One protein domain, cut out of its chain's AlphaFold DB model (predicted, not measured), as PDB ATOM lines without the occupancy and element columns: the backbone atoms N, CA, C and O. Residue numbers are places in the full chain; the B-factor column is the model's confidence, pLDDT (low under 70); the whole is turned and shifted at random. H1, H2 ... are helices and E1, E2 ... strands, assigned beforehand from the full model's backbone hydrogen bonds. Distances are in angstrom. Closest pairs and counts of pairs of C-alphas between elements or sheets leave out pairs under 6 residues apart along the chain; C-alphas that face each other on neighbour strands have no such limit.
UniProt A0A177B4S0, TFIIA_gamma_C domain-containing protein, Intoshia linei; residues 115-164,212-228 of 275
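Overview. This is residues 115 to 164 and 212 to 228 of the 275 residues of the protein "TFIIA_gamma_C domain-containing protein" of Intoshia linei (UniProt A0A177B4S0). Picture one twisted, folded-over sheet built on a long hairpin, E1 and E2, whose two strands bend sharply together, while E3 and E4 follow one after the other along the other side of E2. After a cut, a loose stretch with the short helix H1 lies off the sheet, and its last residues run back toward the first printed residue. The printed part has 67 residues; along the chain come four named strands, E1 to E4, and then one named helix, H1; the class is mostly strand, and the sheet is branched, with E1, E3 and E4 each an antiparallel neighbour of E2. It is only just compact, close to loose, with a radius of gyration of the C-alphas of 13.1 A, and it spans 36 by 34 by 21 A.

Along the chain. Find C-alpha 116 at (-11.312, -37.737, -27.335); there E1 begins, residues 116 to 128, 24.8 A from first to last C-alpha. It bends by 105 degrees at residue 121. E2, residues 131 to 143, comes back over 24.6 A and bends by 106 degrees at residue 138. Next look at C-alpha 148, at (-11.984, -46.317, -22.774), where E3 starts; residues 148 to 152 cover 13.0 A. E4, residues 154 to 160, runs 20.1 A. Beyond the cut, H1, residues 215 to 219, measures 6.6 A and ends at C-alpha 219, (-19.040, -19.474, -8.984).

Arrangement. Begin with E2, which has three neighbours. E1 lies on one side of it, beside residues 131 to 143. This hairpin is antiparallel at 166 degrees; look for N 119 and O 140, 2.8 A apart, and N 133 and O 126, 2.8 A. On the other side of E2 you find E3 beside residues 139 to 143 and E4 beside residues 131 to 137. E2 and E3 form a second hairpin, antiparallel at 126 degrees, with N 141 and O 150 at 2.9 A. E2 and E4 are antiparallel at 129 degrees, with N 134 and O 157 at 2.8 A. E3 and E4 meet only through their link, Gly 153. E1, E2 and E3 make a meander, each strand the antiparallel neighbour of the one before. H1 is not on the sheet, and it is apart from E1, E2 and E3. In H1 every O i to N i+4 pair is within hydrogen-bond range.

Size, cuts and confidence. The two C-alphas farthest apart are those of Gln 146 and Lys 215, at 36.2 A, while the first and last printed C-alphas, Val 115 and Met 228, are 7.1 A apart. Residues 165 to 211 are not printed, and C-alphas 164 and 212 stand 26.5 A apart across the cut. Of the links printed whole, E1 to E2, E2 to E3 and E3 to E4 are tight. Residues 212 to 217, of which 215 to 217 belong to H1, stand free. The mean pLDDT of the printed part is 74.8; look for values under 70 at residues 163 to 164 and 212 to 228.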
ATOM      1  N   VAL A 115     -11.396 -39.214 -31.872       81.69
ATOM      2  CA  VAL A 115     -12.009 -38.160 -31.059       81.69
ATOM      3  C   VAL A 115     -11.914 -38.533 -29.584       81.69
ATOM      4  O   VAL A 115     -12.272 -39.640 -29.176       81.69
ATOM      5  N   TYR A 116     -11.440 -37.586 -28.779       85.38
ATOM      6  CA  TYR A 116     -11.312 -37.737 -27.335       85.38
ATOM      7  C   TYR A 116     -12.203 -36.735 -26.611       85.38
ATOM      8  O   TYR A 116     -12.211 -35.552 -26.945       85.38
ATOM      9  N   GLU A 117     -12.890 -37.185 -25.567       85.88
ATOM     10  CA  GLU A 117     -13.557 -36.304 -24.615       85.88
ATOM     11  C   GLU A 117     -12.660 -36.103 -23.388       85.88
ATOM     12  O   GLU A 117     -12.123 -37.062 -22.835       85.88
ATOM     13  N   ILE A 118     -12.496 -34.856 -22.946       89.31
ATOM     14  CA  ILE A 118     -11.688 -34.519 -21.771       89.31
ATOM     15  C   ILE A 118     -12.600 -33.920 -20.705       89.31
ATOM     16  O   ILE A 118     -13.206 -32.875 -20.902       89.31
ATOM     17  N   ARG A 119     -12.690 -34.569 -19.547       88.25
ATOM     18  CA  ARG A 119     -13.443 -34.092 -18.380       88.25
ATOM     19  C   ARG A 119     -12.470 -33.695 -17.276       88.25
ATOM     20  O   ARG A 119     -11.408 -34.292 -17.179       88.25
ATOM     21  N   GLY A 120     -12.808 -32.712 -16.448       91.12
ATOM     22  CA  GLY A 120     -11.968 -32.293 -15.323       91.12
ATOM     23  C   GLY A 120     -12.439 -30.985 -14.694       91.12
ATOM     24  O   GLY A 120     -13.318 -30.307 -15.226       91.12
ATOM     25  N   ASN A 121     -11.848 -30.621 -13.561       89.44
ATOM     26  CA  ASN A 121     -12.099 -29.353 -12.886       89.44
ATOM     27  C   ASN A 121     -11.172 -28.279 -13.454       89.44
ATOM     28  O   ASN A 121      -9.954 -28.414 -13.383       89.44
ATOM     29  N   LEU A 122     -11.729 -27.191 -13.985       92.75
ATOM     30  CA  LEU A 122     -10.908 -26.080 -14.464       92.75
ATOM     31  C   LEU A 122     -10.238 -25.367 -13.284       92.75
ATOM     32  O   LEU A 122     -10.920 -24.752 -12.466       92.75
ATOM     33  N   ASN A 123      -8.910 -25.424 -13.240       90.69
ATOM     34  CA  ASN A 123      -8.089 -24.731 -12.255       90.69
ATOM     35  C   ASN A 123      -7.804 -23.297 -12.717       90.69
ATOM     36  O   ASN A 123      -8.249 -22.329 -12.100       90.69
ATOM     37  N   SER A 124      -7.135 -23.155 -13.862       89.50
ATOM     38  CA  SER A 124      -6.797 -21.853 -14.441       89.50
ATOM     39  C   SER A 124      -6.901 -21.867 -15.963       89.50
ATOM     40  O   SER A 124      -6.852 -22.920 -16.604       89.50
ATOM     41  N   TYR A 125      -7.071 -20.685 -16.553       94.62
ATOM     42  CA  TYR A 125      -7.051 -20.498 -17.999       94.62
ATOM     43  C   TYR A 125      -6.418 -19.151 -18.366       94.62
ATOM     44  O   TYR A 125      -6.502 -18.187 -17.607       94.62
ATOM     45  N   ARG A 126      -5.794 -19.084 -19.541       89.62
ATOM     46  CA  ARG A 126      -5.225 -17.864 -20.121       89.62
ATOM     47  C   ARG A 126      -5.414 -17.877 -21.631       89.62
ATOM     48  O   ARG A 126      -5.190 -18.901 -22.267       89.62
ATOM     49  N   TYR A 127      -5.775 -16.729 -22.188       92.81
ATOM     50  CA  TYR A 127      -5.744 -16.491 -23.625       92.81
ATOM     51  C   TYR A 127      -4.786 -15.336 -23.912       92.81
ATOM     52  O   TYR A 127      -4.954 -14.252 -23.358       92.81
ATOM     53  N   CYS A 128      -3.758 -15.590 -24.716       90.62
ATOM     54  CA  CYS A 128      -2.742 -14.611 -25.106       90.62
ATOM     55  C   CYS A 128      -2.225 -14.979 -26.496       90.62
ATOM     56  O   CYS A 128      -2.064 -16.164 -26.772       90.62
ATOM     57  N   ASP A 129      -2.007 -13.997 -27.372       93.81
ATOM     58  CA  ASP A 129      -1.419 -14.200 -28.708       93.81
ATOM     59  C   ASP A 129      -2.093 -15.303 -29.541       93.81
ATOM     60  O   ASP A 129      -1.445 -16.094 -30.216       93.81
ATOM     61  N   GLN A 130      -3.428 -15.367 -29.483       89.50
ATOM     62  CA  GLN A 130      -4.238 -16.391 -30.162       89.50
ATOM     63  C   GLN A 130      -4.018 -17.833 -29.668       89.50
ATOM     64  O   GLN A 130      -4.449 -18.792 -30.316       89.50
ATOM     65  N   VAL A 131      -3.421 -17.983 -28.486       88.75
ATOM     66  CA  VAL A 131      -3.199 -19.255 -27.802       88.75
ATOM     67  C   VAL A 131      -4.066 -19.334 -26.551       88.75
ATOM     68  O   VAL A 131      -3.986 -18.493 -25.654       88.75
ATOM     69  N   TRP A 132      -4.878 -20.383 -26.468       90.62
ATOM     70  CA  TRP A 132      -5.557 -20.797 -25.248       90.62
ATOM     71  C   TRP A 132      -4.662 -21.734 -24.449       90.62
ATOM     72  O   TRP A 132      -4.140 -22.710 -24.977       90.62
ATOM     73  N   THR A 133      -4.521 -21.463 -23.158       91.00
ATOM     74  CA  THR A 133      -3.898 -22.358 -22.183       91.00
ATOM     75  C   THR A 133      -4.901 -22.638 -21.077       91.00
ATOM     76  O   THR A 133      -5.473 -21.704 -20.521       91.00
ATOM     77  N   MET A 134      -5.123 -23.906 -20.747       91.50
ATOM     78  CA  MET A 134      -6.036 -24.334 -19.686       91.50
ATOM     79  C   MET A 134      -5.349 -25.378 -18.810       91.50
ATOM     80  O   MET A 134      -4.631 -26.236 -19.318       91.50
ATOM     81  N   LEU A 135      -5.581 -25.313 -17.504       90.12
ATOM     82  CA  LEU A 135      -5.124 -26.302 -16.536       90.12
ATOM     83  C   LEU A 135      -6.349 -26.973 -15.915       90.12
ATOM     84  O   LEU A 135      -7.203 -26.289 -15.352       90.12
ATOM     85  N   LEU A 136      -6.442 -28.291 -16.045       88.31
ATOM     86  CA  LEU A 136      -7.536 -29.103 -15.522       88.31
ATOM     87  C   LEU A 136      -7.011 -30.024 -14.420       88.31
ATOM     88  O   LEU A 136      -6.059 -30.759 -14.659       88.31
ATOM     89  N   ASP A 137      -7.655 -30.036 -13.260       88.81
ATOM     90  CA  ASP A 137      -7.380 -30.967 -12.161       88.81
ATOM     91  C   ASP A 137      -8.429 -32.080 -12.114       88.81
ATOM     92  O   ASP A 137      -9.559 -31.898 -12.571       88.81
ATOM     93  N   ASN A 138      -8.075 -33.226 -11.528       91.12
ATOM     94  CA  ASN A 138      -8.937 -34.412 -11.432       91.12
ATOM     95  C   ASN A 138      -9.537 -34.788 -12.794       91.12
ATOM     96  O   ASN A 138     -10.753 -34.930 -12.953       91.12
ATOM     97  N   SER A 139      -8.672 -34.858 -13.800       86.44
ATOM     98  CA  SER A 139      -9.094 -34.973 -15.187       86.44
ATOM     99  C   SER A 139      -9.312 -36.424 -15.623       86.44
ATOM    100  O   SER A 139      -8.762 -37.367 -15.070       86.44
ATOM    101  N   CYS A 140     -10.099 -36.631 -16.668       88.00
ATOM    102  CA  CYS A 140     -10.316 -37.921 -17.300       88.00
ATOM    103  C   CYS A 140     -10.365 -37.731 -18.812       88.00
ATOM    104  O   CYS A 140     -11.067 -36.852 -19.307       88.00
ATOM    105  N   VAL A 141      -9.611 -38.546 -19.543       85.94
ATOM    106  CA  VAL A 141      -9.624 -38.578 -21.006       85.94
ATOM    107  C   VAL A 141     -10.352 -39.837 -21.442       85.94
ATOM    108  O   VAL A 141     -10.009 -40.936 -21.010       85.94
ATOM    109  N   ILE A 142     -11.353 -39.672 -22.293       85.50
ATOM    110  CA  ILE A 142     -12.209 -40.738 -22.793       85.50
ATOM    111  C   ILE A 142     -11.969 -40.853 -24.294       85.50
ATOM    112  O   ILE A 142     -12.195 -39.906 -25.040       85.50
ATOM    113  N   ASP A 143     -11.495 -42.014 -24.726       85.62
ATOM    114  CA  ASP A 143     -11.456 -42.397 -26.133       85.62
ATOM    115  C   ASP A 143     -12.882 -42.747 -26.571       85.62
ATOM    116  O   ASP A 143     -13.446 -43.733 -26.085       85.62
ATOM    117  N   LEU A 144     -13.479 -41.923 -27.436       79.69
ATOM    118  CA  LEU A 144     -14.873 -42.098 -27.850       79.69
ATOM    119  C   LEU A 144     -15.060 -43.277 -28.809       79.69
ATOM    120  O   LEU A 144     -16.151 -43.838 -28.868       79.69
ATOM    121  N   GLU A 145     -14.014 -43.678 -29.533       83.44
ATOM    122  CA  GLU A 145     -14.076 -44.833 -30.432       83.44
ATOM    123  C   GLU A 145     -13.941 -46.141 -29.650       83.44
ATOM    124  O   GLU A 145     -14.668 -47.101 -29.895       83.44
ATOM    125  N   GLN A 146     -13.014 -46.185 -28.689       85.50
ATOM    126  CA  GLN A 146     -12.747 -47.393 -27.906       85.50
ATOM    127  C   GLN A 146     -13.591 -47.498 -26.633       85.50
ATOM    128  O   GLN A 146     -13.498 -48.516 -25.945       85.50
ATOM    129  N   MET A 147     -14.361 -46.459 -26.292       86.12
ATOM    130  CA  MET A 147     -15.104 -46.333 -25.031       86.12
ATOM    131  C   MET A 147     -14.221 -46.591 -23.800       86.12
ATOM    132  O   MET A 147     -14.641 -47.194 -22.812       86.12
ATOM    133  N   LYS A 148     -12.960 -46.146 -23.858       88.88
ATOM    134  CA  LYS A 148     -11.984 -46.317 -22.774       88.88
ATOM    135  C   LYS A 148     -11.733 -44.990 -22.093       88.88
ATOM    136  O   LYS A 148     -11.323 -44.030 -22.735       88.88
ATOM    137  N   SER A 149     -11.920 -44.965 -20.782       87.06
ATOM    138  CA  SER A 149     -11.604 -43.815 -19.947       87.06
ATOM    139  C   SER A 149     -10.264 -44.007 -19.241       87.06
ATOM    140  O   SER A 149      -9.884 -45.108 -18.839       87.06
ATOM    141  N   LYS A 150      -9.522 -42.911 -19.102       90.50
ATOM    142  CA  LYS A 150      -8.278 -42.851 -18.347       90.50
ATOM    143  C   LYS A 150      -8.297 -41.625 -17.450       90.50
ATOM    144  O   LYS A 150      -8.230 -40.497 -17.935       90.50
ATOM    145  N   TYR A 151      -8.333 -41.866 -16.145       89.31
ATOM    146  CA  TYR A 151      -8.173 -40.817 -15.147       89.31
ATOM    147  C   TYR A 151      -6.720 -40.342 -15.097       89.31
ATOM    148  O   TYR A 151      -5.772 -41.128 -15.174       89.31
ATOM    149  N   LEU A 152      -6.563 -39.030 -15.015       83.19
ATOM    150  CA  LEU A 152      -5.314 -38.288 -14.980       83.19
ATOM    151  C   LEU A 152      -5.413 -37.273 -13.831       83.19
ATOM    152  O   LEU A 152      -6.499 -36.803 -13.511       83.19
ATOM    153  N   GLY A 153      -4.289 -36.937 -13.198       87.75
ATOM    154  CA  GLY A 153      -4.256 -35.893 -12.169       87.75
ATOM    155  C   GLY A 153      -4.512 -34.520 -12.793       87.75
ATOM    156  O   GLY A 153      -5.653 -34.149 -13.076       87.75
ATOM    157  N   THR A 154      -3.434 -33.792 -13.068       87.06
ATOM    158  CA  THR A 154      -3.510 -32.476 -13.702       87.06
ATOM    159  C   THR A 154      -3.128 -32.557 -15.185       87.06
ATOM    160  O   THR A 154      -2.106 -33.140 -15.560       87.06
ATOM    161  N   ILE A 155      -3.947 -31.963 -16.054       88.94
ATOM    162  CA  ILE A 155      -3.714 -31.849 -17.501       88.94
ATOM    163  C   ILE A 155      -3.535 -30.379 -17.867       88.94
ATOM    164  O   ILE A 155      -4.370 -29.541 -17.527       88.94
ATOM    165  N   LYS A 156      -2.485 -30.075 -18.634       90.31
ATOM    166  CA  LYS A 156      -2.315 -28.772 -19.283       90.31
ATOM    167  C   LYS A 156      -2.704 -28.876 -20.756       90.31
ATOM    168  O   LYS A 156      -2.065 -29.598 -21.518       90.31
ATOM    169  N   LEU A 157      -3.729 -28.135 -21.159       88.94
ATOM    170  CA  LEU A 157      -4.176 -28.021 -22.544       88.94
ATOM    171  C   LEU A 157      -3.651 -26.720 -23.144       88.94
ATOM    172  O   LEU A 157      -3.814 -25.654 -22.552       88.94
ATOM    173  N   ILE A 158      -3.041 -26.810 -24.324       90.19
ATOM    174  CA  ILE A 158      -2.599 -25.659 -25.113       90.19
ATOM    175  C   ILE A 158      -3.231 -25.794 -26.495       90.19
ATOM    176  O   ILE A 158      -3.089 -26.827 -27.143       90.19
ATOM    177  N   SER A 159      -3.949 -24.766 -26.934       87.94
ATOM    178  CA  SER A 159      -4.635 -24.740 -28.223       87.94
ATOM    179  C   SER A 159      -4.311 -23.445 -28.952       87.94
ATOM    180  O   SER A 159      -4.443 -22.359 -28.393       87.94
ATOM    181  N   VAL A 160      -3.881 -23.569 -30.203       87.38
ATOM    182  CA  VAL A 160      -3.604 -22.439 -31.092       87.38
ATOM    183  C   VAL A 160      -4.760 -22.320 -32.073       87.38
ATOM    184  O   VAL A 160      -5.230 -23.324 -32.611       87.38
ATOM    185  N   LYS A 161      -5.234 -21.096 -32.312       82.81
ATOM    186  CA  LYS A 161      -6.249 -20.846 -33.334       82.81
ATOM    187  C   LYS A 161      -5.675 -21.147 -34.723       82.81
ATOM    188  O   LYS A 161      -4.697 -20.527 -35.124       82.81
ATOM    189  N   ASP A 162      -6.317 -22.035 -35.479       76.31
ATOM    190  CA  ASP A 162      -5.981 -22.216 -36.893       76.31
ATOM    191  C   ASP A 162      -6.571 -21.046 -37.700       76.31
ATOM    192  O   ASP A 162      -7.783 -20.947 -37.901       76.31
ATOM    193  N   THR A 163      -5.719 -20.107 -38.109       66.38
ATOM    194  CA  THR A 163      -6.109 -18.964 -38.948       66.38
ATOM    195  C   THR A 163      -6.150 -19.309 -40.435       66.38
ATOM    196  O   THR A 163      -6.654 -18.508 -41.216       66.38
ATOM    197  N   THR A 164      -5.638 -20.477 -40.839       58.91
ATOM    198  CA  THR A 164      -5.539 -20.890 -42.250       58.91
ATOM    199  C   THR A 164      -6.778 -21.629 -42.756       58.91
ATOM    200  O   THR A 164      -6.976 -21.750 -43.960       58.91
ATOM    201  N   LYS A 212     -21.931 -19.550 -22.639       34.66
ATOM    202  CA  LYS A 212     -22.358 -18.369 -21.895       34.66
ATOM    203  C   LYS A 212     -21.654 -18.496 -20.541       34.66
ATOM    204  O   LYS A 212     -22.105 -19.273 -19.695       34.66
ATOM    205  N   ILE A 213     -20.498 -17.851 -20.377       40.47
ATOM    206  CA  ILE A 213     -19.805 -17.729 -19.100       40.47
ATOM    207  C   ILE A 213     -20.685 -16.766 -18.313       40.47
ATOM    208  O   ILE A 213     -20.461 -15.563 -18.245       40.47
ATOM    209  N   THR A 214     -21.804 -17.279 -17.817       41.78
ATOM    210  CA  THR A 214     -22.616 -16.538 -16.870       41.78
ATOM    211  C   THR A 214     -21.824 -16.516 -15.570       41.78
ATOM    212  O   THR A 214     -21.226 -17.527 -15.189       41.78
ATOM    213  N   LYS A 215     -21.824 -15.385 -14.855       40.53
ATOM    214  CA  LYS A 215     -21.175 -15.258 -13.533       40.53
ATOM    215  C   LYS A 215     -21.544 -16.416 -12.572       40.53
ATOM    216  O   LYS A 215     -20.769 -16.747 -11.679       40.53
ATOM    217  N   LYS A 216     -22.691 -17.083 -12.795       38.44
ATOM    218  CA  LYS A 216     -23.151 -18.295 -12.091       38.44
ATOM    219  C   LYS A 216     -22.289 -19.549 -12.324       38.44
ATOM    220  O   LYS A 216     -22.085 -20.288 -11.366       38.44
ATOM    221  N   ASN A 217     -21.774 -19.794 -13.533       41.44
ATOM    222  CA  ASN A 217     -20.954 -20.983 -13.827       41.44
ATOM    223  C   ASN A 217     -19.525 -20.856 -13.273       41.44
ATOM    224  O   ASN A 217     -18.979 -21.836 -12.776       41.44
ATOM    225  N   ILE A 218     -18.964 -19.639 -13.252       49.00
ATOM    226  CA  ILE A 218     -17.669 -19.354 -12.605       49.00
ATOM    227  C   ILE A 218     -17.746 -19.630 -11.093       49.00
ATOM    228  O   ILE A 218     -16.850 -20.260 -10.538       49.00
ATOM    229  N   LYS A 219     -18.845 -19.235 -10.428       44.28
ATOM    230  CA  LYS A 219     -19.040 -19.474  -8.984       44.28
ATOM    231  C   LYS A 219     -19.131 -20.957  -8.597       44.28
ATOM    232  O   LYS A 219     -18.881 -21.276  -7.443       44.28
ATOM    233  N   LYS A 220     -19.487 -21.858  -9.524       46.62
ATOM    234  CA  LYS A 220     -19.707 -23.288  -9.230       46.62
ATOM    235  C   LYS A 220     -18.540 -24.216  -9.594       46.62
ATOM    236  O   LYS A 220     -18.659 -25.408  -9.334       46.62
ATOM    237  N   ARG A 221     -17.444 -23.713 -10.189       44.75
ATOM    238  CA  ARG A 221     -16.208 -24.460 -10.559       44.75
ATOM    239  C   ARG A 221     -16.384 -25.777 -11.349       44.75
ATOM    240  O   ARG A 221     -15.412 -26.491 -11.556       44.75
ATOM    241  N   LYS A 222     -17.582 -26.103 -11.837       36.31
ATOM    242  CA  LYS A 222     -17.844 -27.282 -12.672       36.31
ATOM    243  C   LYS A 222     -17.966 -26.837 -14.124       36.31
ATOM    244  O   LYS A 222     -18.935 -26.169 -14.480       36.31
ATOM    245  N   MET A 223     -16.980 -27.183 -14.950       42.16
ATOM    246  CA  MET A 223     -17.054 -27.018 -16.401       42.16
ATOM    247  C   MET A 223     -16.905 -28.382 -17.067       42.16
ATOM    248  O   MET A 223     -15.889 -29.044 -16.898       42.16
ATOM    249  N   ASN A 224     -17.905 -28.776 -17.852       32.41
ATOM    250  CA  ASN A 224     -17.773 -29.887 -18.789       32.41
ATOM    251  C   ASN A 224     -17.250 -29.302 -20.100       32.41
ATOM    252  O   ASN A 224     -17.951 -28.520 -20.744       32.41
ATOM    253  N   ILE A 225     -16.011 -29.628 -20.468       37.75
ATOM    254  CA  ILE A 225     -15.415 -29.194 -21.733       37.75
ATOM    255  C   ILE A 225     -15.444 -30.384 -22.681       37.75
ATOM    256  O   ILE A 225     -14.557 -31.227 -22.681       37.75
ATOM    257  N   THR A 226     -16.477 -30.465 -23.505       30.39
ATOM    258  CA  THR A 226     -16.511 -31.453 -24.581       30.39
ATOM    259  C   THR A 226     -15.651 -30.918 -25.725       30.39
ATOM    260  O   THR A 226     -16.075 -30.024 -26.456       30.39
ATOM    261  N   VAL A 227     -14.417 -31.410 -25.861       33.94
ATOM    262  CA  VAL A 227     -13.600 -31.146 -27.054       33.94
ATOM    263  C   VAL A 227     -14.152 -32.026 -28.169       33.94
ATOM    264  O   VAL A 227     -13.799 -33.192 -28.290       33.94
ATOM    265  N   MET A 228     -15.090 -31.483 -28.940       23.89
ATOM    266  CA  MET A 228     -15.565 -32.133 -30.155       23.89
ATOM    267  C   MET A 228     -14.670 -31.695 -31.312       23.89
ATOM    268  O   MET A 228     -14.560 -30.501 -31.581       23.89
TER     269      MET A 228